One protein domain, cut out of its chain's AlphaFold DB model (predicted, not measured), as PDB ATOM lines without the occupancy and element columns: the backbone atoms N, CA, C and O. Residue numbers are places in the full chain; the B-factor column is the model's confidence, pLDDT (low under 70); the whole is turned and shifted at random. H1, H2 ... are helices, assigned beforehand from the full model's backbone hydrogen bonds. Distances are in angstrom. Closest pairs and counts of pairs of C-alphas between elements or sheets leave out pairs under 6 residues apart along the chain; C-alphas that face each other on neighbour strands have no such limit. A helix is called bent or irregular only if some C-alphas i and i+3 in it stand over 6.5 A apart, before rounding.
ATOM      1  N   SER A  55     -13.126   1.661 -13.907       81.94
ATOM      2  CA  SER A  55     -13.269   0.258 -14.278       81.94
ATOM      3  C   SER A  55     -12.009  -0.188 -15.030       81.94
ATOM      4  O   SER A  55     -11.568   0.440 -15.996       81.94
ATOM      5  N   VAL A  56     -11.411  -1.292 -14.580       82.50
ATOM      6  CA  VAL A  56     -10.239  -1.898 -15.240       82.50
ATOM      7  C   VAL A  56     -10.579  -2.294 -16.681       82.50
ATOM      8  O   VAL A  56      -9.726  -2.264 -17.561       82.50
ATOM      9  N   GLN A  57     -11.850  -2.586 -16.950       81.25
ATOM     10  CA  GLN A  57     -12.355  -2.923 -18.276       81.25
ATOM     11  C   GLN A  57     -12.261  -1.746 -19.257       81.25
ATOM     12  O   GLN A  57     -11.807  -1.948 -20.380       81.25
ATOM     13  N   PHE A  58     -12.600  -0.511 -18.853       82.12
ATOM     14  CA  PHE A  58     -12.423   0.658 -19.729       82.12
ATOM     15  C   PHE A  58     -10.952   0.875 -20.088       82.12
ATOM     16  O   PHE A  58     -10.632   1.190 -21.234       82.12
ATOM     17  N   PHE A  59     -10.054   0.646 -19.129       85.00
ATOM     18  CA  PHE A  59      -8.619   0.703 -19.381       85.00
ATOM     19  C   PHE A  59      -8.164  -0.385 -20.366       85.00
ATOM     20  O   PHE A  59      -7.479  -0.072 -21.340       85.00
ATOM     21  N   LEU A  60      -8.592  -1.638 -20.181       85.50
ATOM     22  CA  LEU A  60      -8.252  -2.742 -21.085       85.50
ATOM     23  C   LEU A  60      -8.731  -2.482 -22.519       85.50
ATOM     24  O   LEU A  60      -7.960  -2.669 -23.452       85.50
ATOM     25  N   ILE A  61      -9.949  -1.966 -22.702       86.38
ATOM     26  CA  ILE A  61     -10.474  -1.616 -24.031       86.38
ATOM     27  C   ILE A  61      -9.628  -0.520 -24.685       86.38
ATOM     28  O   ILE A  61      -9.321  -0.612 -25.870       86.38
ATOM     29  N   SER A  62      -9.212   0.499 -23.922       88.44
ATOM     30  CA  SER A  62      -8.349   1.563 -24.451       88.44
ATOM     31  C   SER A  62      -6.972   1.047 -24.883       88.44
ATOM     32  O   SER A  62      -6.424   1.509 -25.882       88.44
ATOM     33  N   LEU A  63      -6.440   0.054 -24.168       88.94
ATOM     34  CA  LEU A  63      -5.163  -0.577 -24.481       88.94
ATOM     35  C   LEU A  63      -5.274  -1.451 -25.738       88.94
ATOM     36  O   LEU A  63      -4.442  -1.326 -26.633       88.94
ATOM     37  N   ILE A  64      -6.330  -2.262 -25.844       88.44
ATOM     38  CA  ILE A  64      -6.613  -3.079 -27.036       88.44
ATOM     39  C   ILE A  64      -6.806  -2.182 -28.263       88.44
ATOM     40  O   ILE A  64      -6.244  -2.451 -29.322       88.44
ATOM     41  N   PHE A  65      -7.540  -1.074 -28.120       89.69
ATOM     42  CA  PHE A  65      -7.715  -0.095 -29.193       89.69
ATOM     43  C   PHE A  65      -6.375   0.477 -29.674       89.69
ATOM     44  O   PHE A  65      -6.158   0.582 -30.877       89.69
ATOM     45  N   LEU A  66      -5.459   0.796 -28.755       91.31
ATOM     46  CA  LEU A  66      -4.131   1.306 -29.099       91.31
ATOM     47  C   LEU A  66      -3.310   0.282 -29.894       91.31
ATOM     48  O   LEU A  66      -2.672   0.649 -30.879       91.31
ATOM     49  N   ILE A  67      -3.326  -0.989 -29.482       89.75
ATOM     50  CA  ILE A  67      -2.617  -2.061 -30.198       89.75
ATOM     51  C   ILE A  67      -3.221  -2.244 -31.593       89.75
ATOM     52  O   ILE A  67      -2.489  -2.222 -32.580       89.75
ATOM     53  N   PHE A  68      -4.550  -2.330 -31.689       87.88
ATOM     54  CA  PHE A  68      -5.250  -2.499 -32.962       87.88
ATOM     55  C   PHE A  68      -5.031  -1.323 -33.933       87.88
ATOM     56  O   PHE A  68      -4.936  -1.530 -35.142       87.88
ATOM     57  N   ASP A  69      -4.880  -0.094 -33.434       92.75
ATOM     58  CA  ASP A  69      -4.563   1.070 -34.274       92.75
ATOM     59  C   ASP A  69      -3.169   0.933 -34.923       92.75
ATOM     60  O   ASP A  69      -2.997   1.167 -36.122       92.75
ATOM     61  N   ILE A  70      -2.176   0.429 -34.178       90.62
ATOM     62  CA  ILE A  70      -0.836   0.127 -34.714       90.62
ATOM     63  C   ILE A  70      -0.901  -0.986 -35.774       90.62
ATOM     64  O   ILE A  70      -0.210  -0.912 -36.795       90.62
ATOM     65  N   GLU A  71      -1.745  -1.998 -35.570       89.56
ATOM     66  CA  GLU A  71      -1.956  -3.074 -36.544       89.56
ATOM     67  C   GLU A  71      -2.552  -2.548 -37.856       89.56
ATOM     68  O   GLU A  71      -2.080  -2.899 -38.942       89.56
ATOM     69  N   ILE A  72      -3.543  -1.654 -37.782       90.38
ATOM     70  CA  ILE A  72      -4.153  -1.036 -38.965       90.38
ATOM     71  C   ILE A  72      -3.130  -0.198 -39.735       90.38
ATOM     72  O   ILE A  72      -3.063  -0.295 -40.964       90.38
ATOM     73  N   VAL A  73      -2.301   0.586 -39.036       92.75
ATOM     74  CA  VAL A  73      -1.221   1.369 -39.659       92.75
ATOM     75  C   VAL A  73      -0.281   0.468 -40.464       92.75
ATOM     76  O   VAL A  73       0.187   0.874 -41.527       92.75
ATOM     77  N   TYR A  74      -0.045  -0.767 -40.011       87.88
ATOM     78  CA  TYR A  74       0.743  -1.753 -40.749       87.88
ATOM     79  C   TYR A  74      -0.011  -2.369 -41.943       87.88
ATOM     80  O   TYR A  74       0.581  -2.568 -43.004       87.88
ATOM     81  N   ILE A  75      -1.313  -2.647 -41.817       89.25
ATOM     82  CA  ILE A  75      -2.119  -3.289 -42.874       89.25
ATOM     83  C   ILE A  75      -2.382  -2.348 -44.061       89.25
ATOM     84  O   ILE A  75      -2.303  -2.778 -45.214       89.25
ATOM     85  N   ILE A  76      -2.664  -1.065 -43.809       91.25
ATOM     86  CA  ILE A  76      -2.982  -0.069 -44.851       91.25
ATOM     87  C   ILE A  76      -1.954  -0.030 -46.001       91.25
ATOM     88  O   ILE A  76      -2.382  -0.084 -47.154       91.25
ATOM     89  N   PRO A  77      -0.629   0.043 -45.764       87.62
ATOM     90  CA  PRO A  77       0.360   0.086 -46.843       87.62
ATOM     91  C   PRO A  77       0.543  -1.252 -47.575       87.62
ATOM     92  O   PRO A  77       1.017  -1.248 -48.714       87.62
ATOM     93  N   ILE A  78       0.160  -2.392 -46.984       86.19
ATOM     94  CA  ILE A  78       0.267  -3.709 -47.637       86.19
ATOM     95  C   ILE A  78      -0.698  -3.795 -48.823       86.19
ATOM     96  O   ILE A  78      -0.313  -4.241 -49.898       86.19
ATOM     97  N   ILE A  79      -1.934  -3.317 -48.663       84.69
ATOM     98  CA  ILE A  79      -2.990  -3.427 -49.683       84.69
ATOM     99  C   ILE A  79      -2.565  -2.845 -51.049       84.69
ATOM    100  O   ILE A  79      -2.626  -3.579 -52.038       84.69
ATOM    101  N   PRO A  80      -2.104  -1.581 -51.156       87.00
ATOM    102  CA  PRO A  80      -1.676  -1.026 -52.438       87.00
ATOM    103  C   PRO A  80      -0.350  -1.617 -52.934       87.00
ATOM    104  O   PRO A  80      -0.083  -1.594 -54.133       87.00
ATOM    105  N   SER A  81       0.489  -2.145 -52.039       84.62
ATOM    106  CA  SER A  81       1.810  -2.660 -52.404       84.62
ATOM    107  C   SER A  81       1.794  -4.118 -52.877       84.62
ATOM    108  O   SER A  81       2.725  -4.529 -53.562       84.62
ATOM    109  N   LEU A  82       0.714  -4.878 -52.652       83.50
ATOM    110  CA  LEU A  82       0.553  -6.261 -53.141       83.50
ATOM    111  C   LEU A  82       0.793  -6.430 -54.653       83.50
ATOM    112  O   LEU A  82       1.217  -7.497 -55.086       83.50
ATOM    113  N   LEU A  83       0.544  -5.388 -55.449       82.56
ATOM    114  CA  LEU A  83       0.740  -5.392 -56.905       82.56
ATOM    115  C   LEU A  83       2.214  -5.244 -57.331       82.56
ATOM    116  O   LEU A  83       2.544  -5.530 -58.478       82.56
ATOM    117  N   LEU A  84       3.082  -4.764 -56.436       84.88
ATOM    118  CA  LEU A  84       4.467  -4.364 -56.723       84.88
ATOM    119  C   LEU A  84       5.509  -5.214 -55.979       84.88
ATOM    120  O   LEU A  84       6.708  -5.019 -56.161       84.88
ATOM    121  N   ILE A  85       5.058  -6.112 -55.108       87.00
ATOM    122  CA  ILE A  85       5.883  -6.820 -54.132       87.00
ATOM    123  C   ILE A  85       6.232  -8.233 -54.627       87.00
ATOM    124  O   ILE A  85       5.401  -8.931 -55.208       87.00
ATOM    125  N   ASP A  86       7.448  -8.697 -54.319       89.00
ATOM    126  CA  ASP A  86       7.899 -10.056 -54.634       89.00
ATOM    127  C   ASP A  86       7.089 -11.138 -53.899       89.00
ATOM    128  O   ASP A  86       6.625 -10.962 -52.767       89.00
ATOM    129  N   SER A  87       7.017 -12.334 -54.495       86.50
ATOM    130  CA  SER A  87       6.329 -13.495 -53.905       86.50
ATOM    131  C   SER A  87       6.813 -13.861 -52.494       86.50
ATOM    132  O   SER A  87       6.051 -14.408 -51.697       86.50
ATOM    133  N   HIS A  88       8.070 -13.554 -52.156       88.00
ATOM    134  CA  HIS A  88       8.610 -13.810 -50.825       88.00
ATOM    135  C   HIS A  88       8.034 -12.851 -49.777       88.00
ATOM    136  O   HIS A  88       7.604 -13.288 -48.712       88.00
ATOM    137  N   SER A  89       7.965 -11.567 -50.097       87.56
ATOM    138  CA  SER A  89       7.417 -10.521 -49.233       87.56
ATOM    139  C   SER A  89       5.904 -10.641 -49.037       87.56
ATOM    140  O   SER A  89       5.424 -10.360 -47.944       87.56
ATOM    141  N   ILE A  90       5.169 -11.175 -50.022       87.38
ATOM    142  CA  ILE A  90       3.752 -11.553 -49.855       87.38
ATOM    143  C   ILE A  90       3.597 -12.657 -48.795       87.38
ATOM    144  O   ILE A  90       2.677 -12.622 -47.983       87.38
ATOM    145  N   LYS A  91       4.508 -13.639 -48.754       89.44
ATOM    146  CA  LYS A  91       4.475 -14.684 -47.712       89.44
ATOM    147  C   LYS A  91       4.744 -14.101 -46.327       89.44
ATOM    148  O   LYS A  91       4.088 -14.492 -45.370       89.44
ATOM    149  N   VAL A  92       5.692 -13.168 -46.220       89.50
ATOM    150  CA  VAL A  92       6.024 -12.509 -44.948       89.50
ATOM    151  C   VAL A  92       4.852 -11.669 -44.442       89.50
ATOM    152  O   VAL A  92       4.479 -11.808 -43.280       89.50
ATOM    153  N   SER A  93       4.221 -10.861 -45.299       88.25
ATOM    154  CA  SER A  93       3.048 -10.071 -44.903       88.25
ATOM    155  C   SER A  93       1.875 -10.959 -44.481       88.25
ATOM    156  O   SER A  93       1.217 -10.667 -43.485       88.25
ATOM    157  N   PHE A  94       1.662 -12.089 -45.160       88.56
ATOM    158  CA  PHE A  94       0.631 -13.056 -44.785       88.56
ATOM    159  C   PHE A  94       0.883 -13.700 -43.412       88.56
ATOM    160  O   PHE A  94      -0.040 -13.816 -42.607       88.56
ATOM    161  N   ILE A  95       2.133 -14.068 -43.107       91.62
ATOM    162  CA  ILE A  95       2.516 -14.586 -41.784       91.62
ATOM    163  C   ILE A  95       2.242 -13.543 -40.697       91.62
ATOM    164  O   ILE A  95       1.709 -13.885 -39.644       91.62
ATOM    165  N   ILE A  96       2.567 -12.275 -40.956       88.62
ATOM    166  CA  ILE A  96       2.334 -11.192 -39.996       88.62
ATOM    167  C   ILE A  96       0.833 -11.015 -39.740       88.62
ATOM    168  O   ILE A  96       0.429 -10.989 -38.585       88.62
ATOM    169  N   ILE A  97      -0.006 -11.002 -40.779       89.62
ATOM    170  CA  ILE A  97      -1.469 -10.905 -40.623       89.62
ATOM    171  C   ILE A  97      -2.023 -12.067 -39.781       89.62
ATOM    172  O   ILE A  97      -2.870 -11.848 -38.918       89.62
ATOM    173  N   ILE A  98      -1.529 -13.293 -39.983       92.38
ATOM    174  CA  ILE A  98      -1.931 -14.452 -39.168       92.38
ATOM    175  C   ILE A  98      -1.530 -14.266 -37.702       92.38
ATOM    176  O   ILE A  98      -2.330 -14.550 -36.814       92.38
ATOM    177  N   MET A  99      -0.313 -13.789 -37.439       90.81
ATOM    178  CA  MET A  99       0.153 -13.540 -36.073       90.81
ATOM    179  C   MET A  99      -0.710 -12.496 -35.358       90.81
ATOM    180  O   MET A  99      -1.083 -12.715 -34.206       90.81
ATOM    181  N   LEU A 100      -1.078 -11.413 -36.048       89.38
ATOM    182  CA  LEU A 100      -1.978 -10.383 -35.516       89.38
ATOM    183  C   LEU A 100      -3.372 -10.960 -35.220       89.38
ATOM    184  O   LEU A 100      -3.902 -10.787 -34.126       89.38
ATOM    185  N   TYR A 101      -3.926 -11.753 -36.143       90.19
ATOM    186  CA  TYR A 101      -5.212 -12.425 -35.937       90.19
ATOM    187  C   TYR A 101      -5.208 -13.346 -34.707       90.19
ATOM    188  O   TYR A 101      -6.154 -13.340 -33.921       90.19
ATOM    189  N   ILE A 102      -4.134 -14.117 -34.507       93.75
ATOM    190  CA  ILE A 102      -3.985 -14.975 -33.324       93.75
ATOM    191  C   ILE A 102      -3.957 -14.135 -32.039       93.75
ATOM    192  O   ILE A 102      -4.573 -14.538 -31.055       93.75
ATOM    193  N   GLY A 103      -3.300 -12.970 -32.047       89.25
ATOM    194  CA  GLY A 103      -3.285 -12.036 -30.914       89.25
ATOM    195  C   GLY A 103      -4.692 -11.628 -30.474       89.25
ATOM    196  O   GLY A 103      -5.046 -11.792 -29.307       89.25
ATOM    197  N   VAL A 104      -5.535 -11.228 -31.427       87.19
ATOM    198  CA  VAL A 104      -6.938 -10.860 -31.164       87.19
ATOM    199  C   VAL A 104      -7.750 -12.045 -30.630       87.19
ATOM    200  O   VAL A 104      -8.547 -11.895 -29.704       87.19
ATOM    201  N   VAL A 105      -7.543 -13.250 -31.172       91.00
ATOM    202  CA  VAL A 105      -8.226 -14.462 -30.686       91.00
ATOM    203  C   VAL A 105      -7.823 -14.789 -29.244       91.00
ATOM    204  O   VAL A 105      -8.682 -15.164 -28.443       91.00
ATOM    205  N   LEU A 106      -6.546 -14.627 -28.885       91.12
ATOM    206  CA  LEU A 106      -6.073 -14.824 -27.511       91.12
ATOM    207  C   LEU A 106      -6.719 -13.826 -26.545       91.12
ATOM    208  O   LEU A 106      -7.176 -14.226 -25.472       91.12
ATOM    209  N   GLU A 107      -6.815 -12.553 -26.933       86.69
ATOM    210  CA  GLU A 107      -7.504 -11.537 -26.134       86.69
ATOM    211  C   GLU A 107      -8.993 -11.859 -25.968       86.69
ATOM    212  O   GLU A 107      -9.522 -11.777 -24.859       86.69
ATOM    213  N   TYR A 108      -9.656 -12.319 -27.028       86.06
ATOM    214  CA  TYR A 108     -11.056 -12.732 -26.959       86.06
ATOM    215  C   TYR A 108     -11.273 -13.885 -25.971       86.06
ATOM    216  O   TYR A 108     -12.158 -13.812 -25.117       86.06
ATOM    217  N   ILE A 109     -10.425 -14.918 -26.026       88.75
ATOM    218  CA  ILE A 109     -10.478 -16.054 -25.092       88.75
ATOM    219  C   ILE A 109     -10.189 -15.604 -23.653       88.75
ATOM    220  O   ILE A 109     -10.778 -16.142 -22.717       88.75
ATOM    221  N   SER A 110      -9.329 -14.597 -23.458       84.50
ATOM    222  CA  SER A 110      -9.016 -14.049 -22.132       84.50
ATOM    223  C   SER A 110     -10.195 -13.335 -21.451       84.50
ATOM    224  O   SER A 110     -10.119 -13.016 -20.266       84.50
ATOM    225  N   GLY A 111     -11.300 -13.107 -22.170       81.56
ATOM    226  CA  GLY A 111     -12.514 -12.509 -21.617       81.56
ATOM    227  C   GLY A 111     -12.425 -10.996 -21.422       81.56
ATOM    228  O   GLY A 111     -13.269 -10.432 -20.727       81.56
ATOM    229  N   SER A 112     -11.457 -10.322 -22.055       74.94
ATOM    230  CA  SER A 112     -11.300  -8.860 -22.001       74.94
ATOM    231  C   SER A 112     -12.537  -8.096 -22.498       74.94
ATOM    232  O   SER A 112     -12.784  -6.970 -22.065       74.94
ATOM    233  N   PHE A 113     -13.351  -8.729 -23.352       70.44
ATOM    234  CA  PHE A 113     -14.586  -8.179 -23.917       70.44
ATOM    235  C   PHE A 113     -15.870  -8.579 -23.177       70.44
ATOM    236  O   PHE A 113     -16.947  -8.125 -23.566       70.44
ATOM    237  N   ASN A 114     -15.809  -9.416 -22.134       72.38
ATOM    238  CA  ASN A 114     -17.022  -9.835 -21.428       72.38
ATOM    239  C   ASN A 114     -17.572  -8.694 -20.563       72.38
ATOM    240  O   ASN A 114     -17.174  -8.485 -19.420       72.38
ATOM    241  N   TRP A 115     -18.538  -7.986 -21.140       66.38
ATOM    242  CA  TRP A 115     -19.368  -6.958 -20.515       66.38
ATOM    243  C   TRP A 115     -20.604  -7.558 -19.840       66.38
ATOM    244  O   TRP A 115     -21.726  -7.082 -20.007       66.38
ATOM    245  N   LEU A 116     -20.408  -8.635 -19.086       54.75
ATOM    246  CA  LEU A 116     -21.432  -9.102 -18.164       54.75
ATOM    247  C   LEU A 116     -21.079  -8.539 -16.791       54.75
ATOM    248  O   LEU A 116     -20.172  -9.029 -16.119       54.75
ATOM    249  N   VAL A 117     -21.760  -7.437 -16.474       49.94
ATOM    250  CA  VAL A 117     -22.010  -6.987 -15.099       49.94
ATOM    251  C   VAL A 117     -22.642  -8.126 -14.308       49.94
ATOM    252  O   VAL A 117     -23.532  -8.800 -14.878       49.94
TER     253      VAL A 117
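AT A GLANCE: This is residues 55 to 117 of the 117 residues of the protein "NADH-ubiquinone oxidoreductase chain 3" of Campsomeris plumipes fossulana (UniProt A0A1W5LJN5). A long, slim helical hairpin: the longest helix, H1, and H2 run side by side in opposite ways, with a tight turn at one end and a short tail after H2 at the other. The printed part has 63 residues, 49 of them in the two named helices, H1 then H2; with no named strand, its class is all helix. The whole is a loose rod, with a radius of gyration of the C-alphas of 15.1 A and spans of 49 by 18 by 12 A.

IN THESE COORDINATES: Find C-alpha 56 at (-10.239, -1.898, -15.240); from there H1, residues 56 to 81, runs 39.1 A. H1 is neither bent nor irregular, but only just: C-alphas 74 and 77 are 6.4 A apart. H2, residues 87 to 109, runs 33.5 A and ends with C-alpha 109 at (-10.478, -16.054, -25.092).

HOW THE PARTS SIT: Look at Glu 71 and Leu 100, whose C-alphas, the closest of H1 and H2, are 7.4 A apart. The helices only just touch, with 3 pairs of C-alphas within 8 A, through residues 71 to 78 and 93 to 100 alone. They form a hairpin, at a shallow tilt of 15 degrees, opposite ways. Each O i to N i+4 pair is within hydrogen-bond range in H2, and 18 of 22 in H1.

THE WHOLE: The farthest C-alphas, of Asp 86 and Val 117, are 49.7 A apart. Residues 83 to 89, of which 87 to 89 belong to H2, stand free. The printed part has no cut, and residues 115 to 117 are under pLDDT 70.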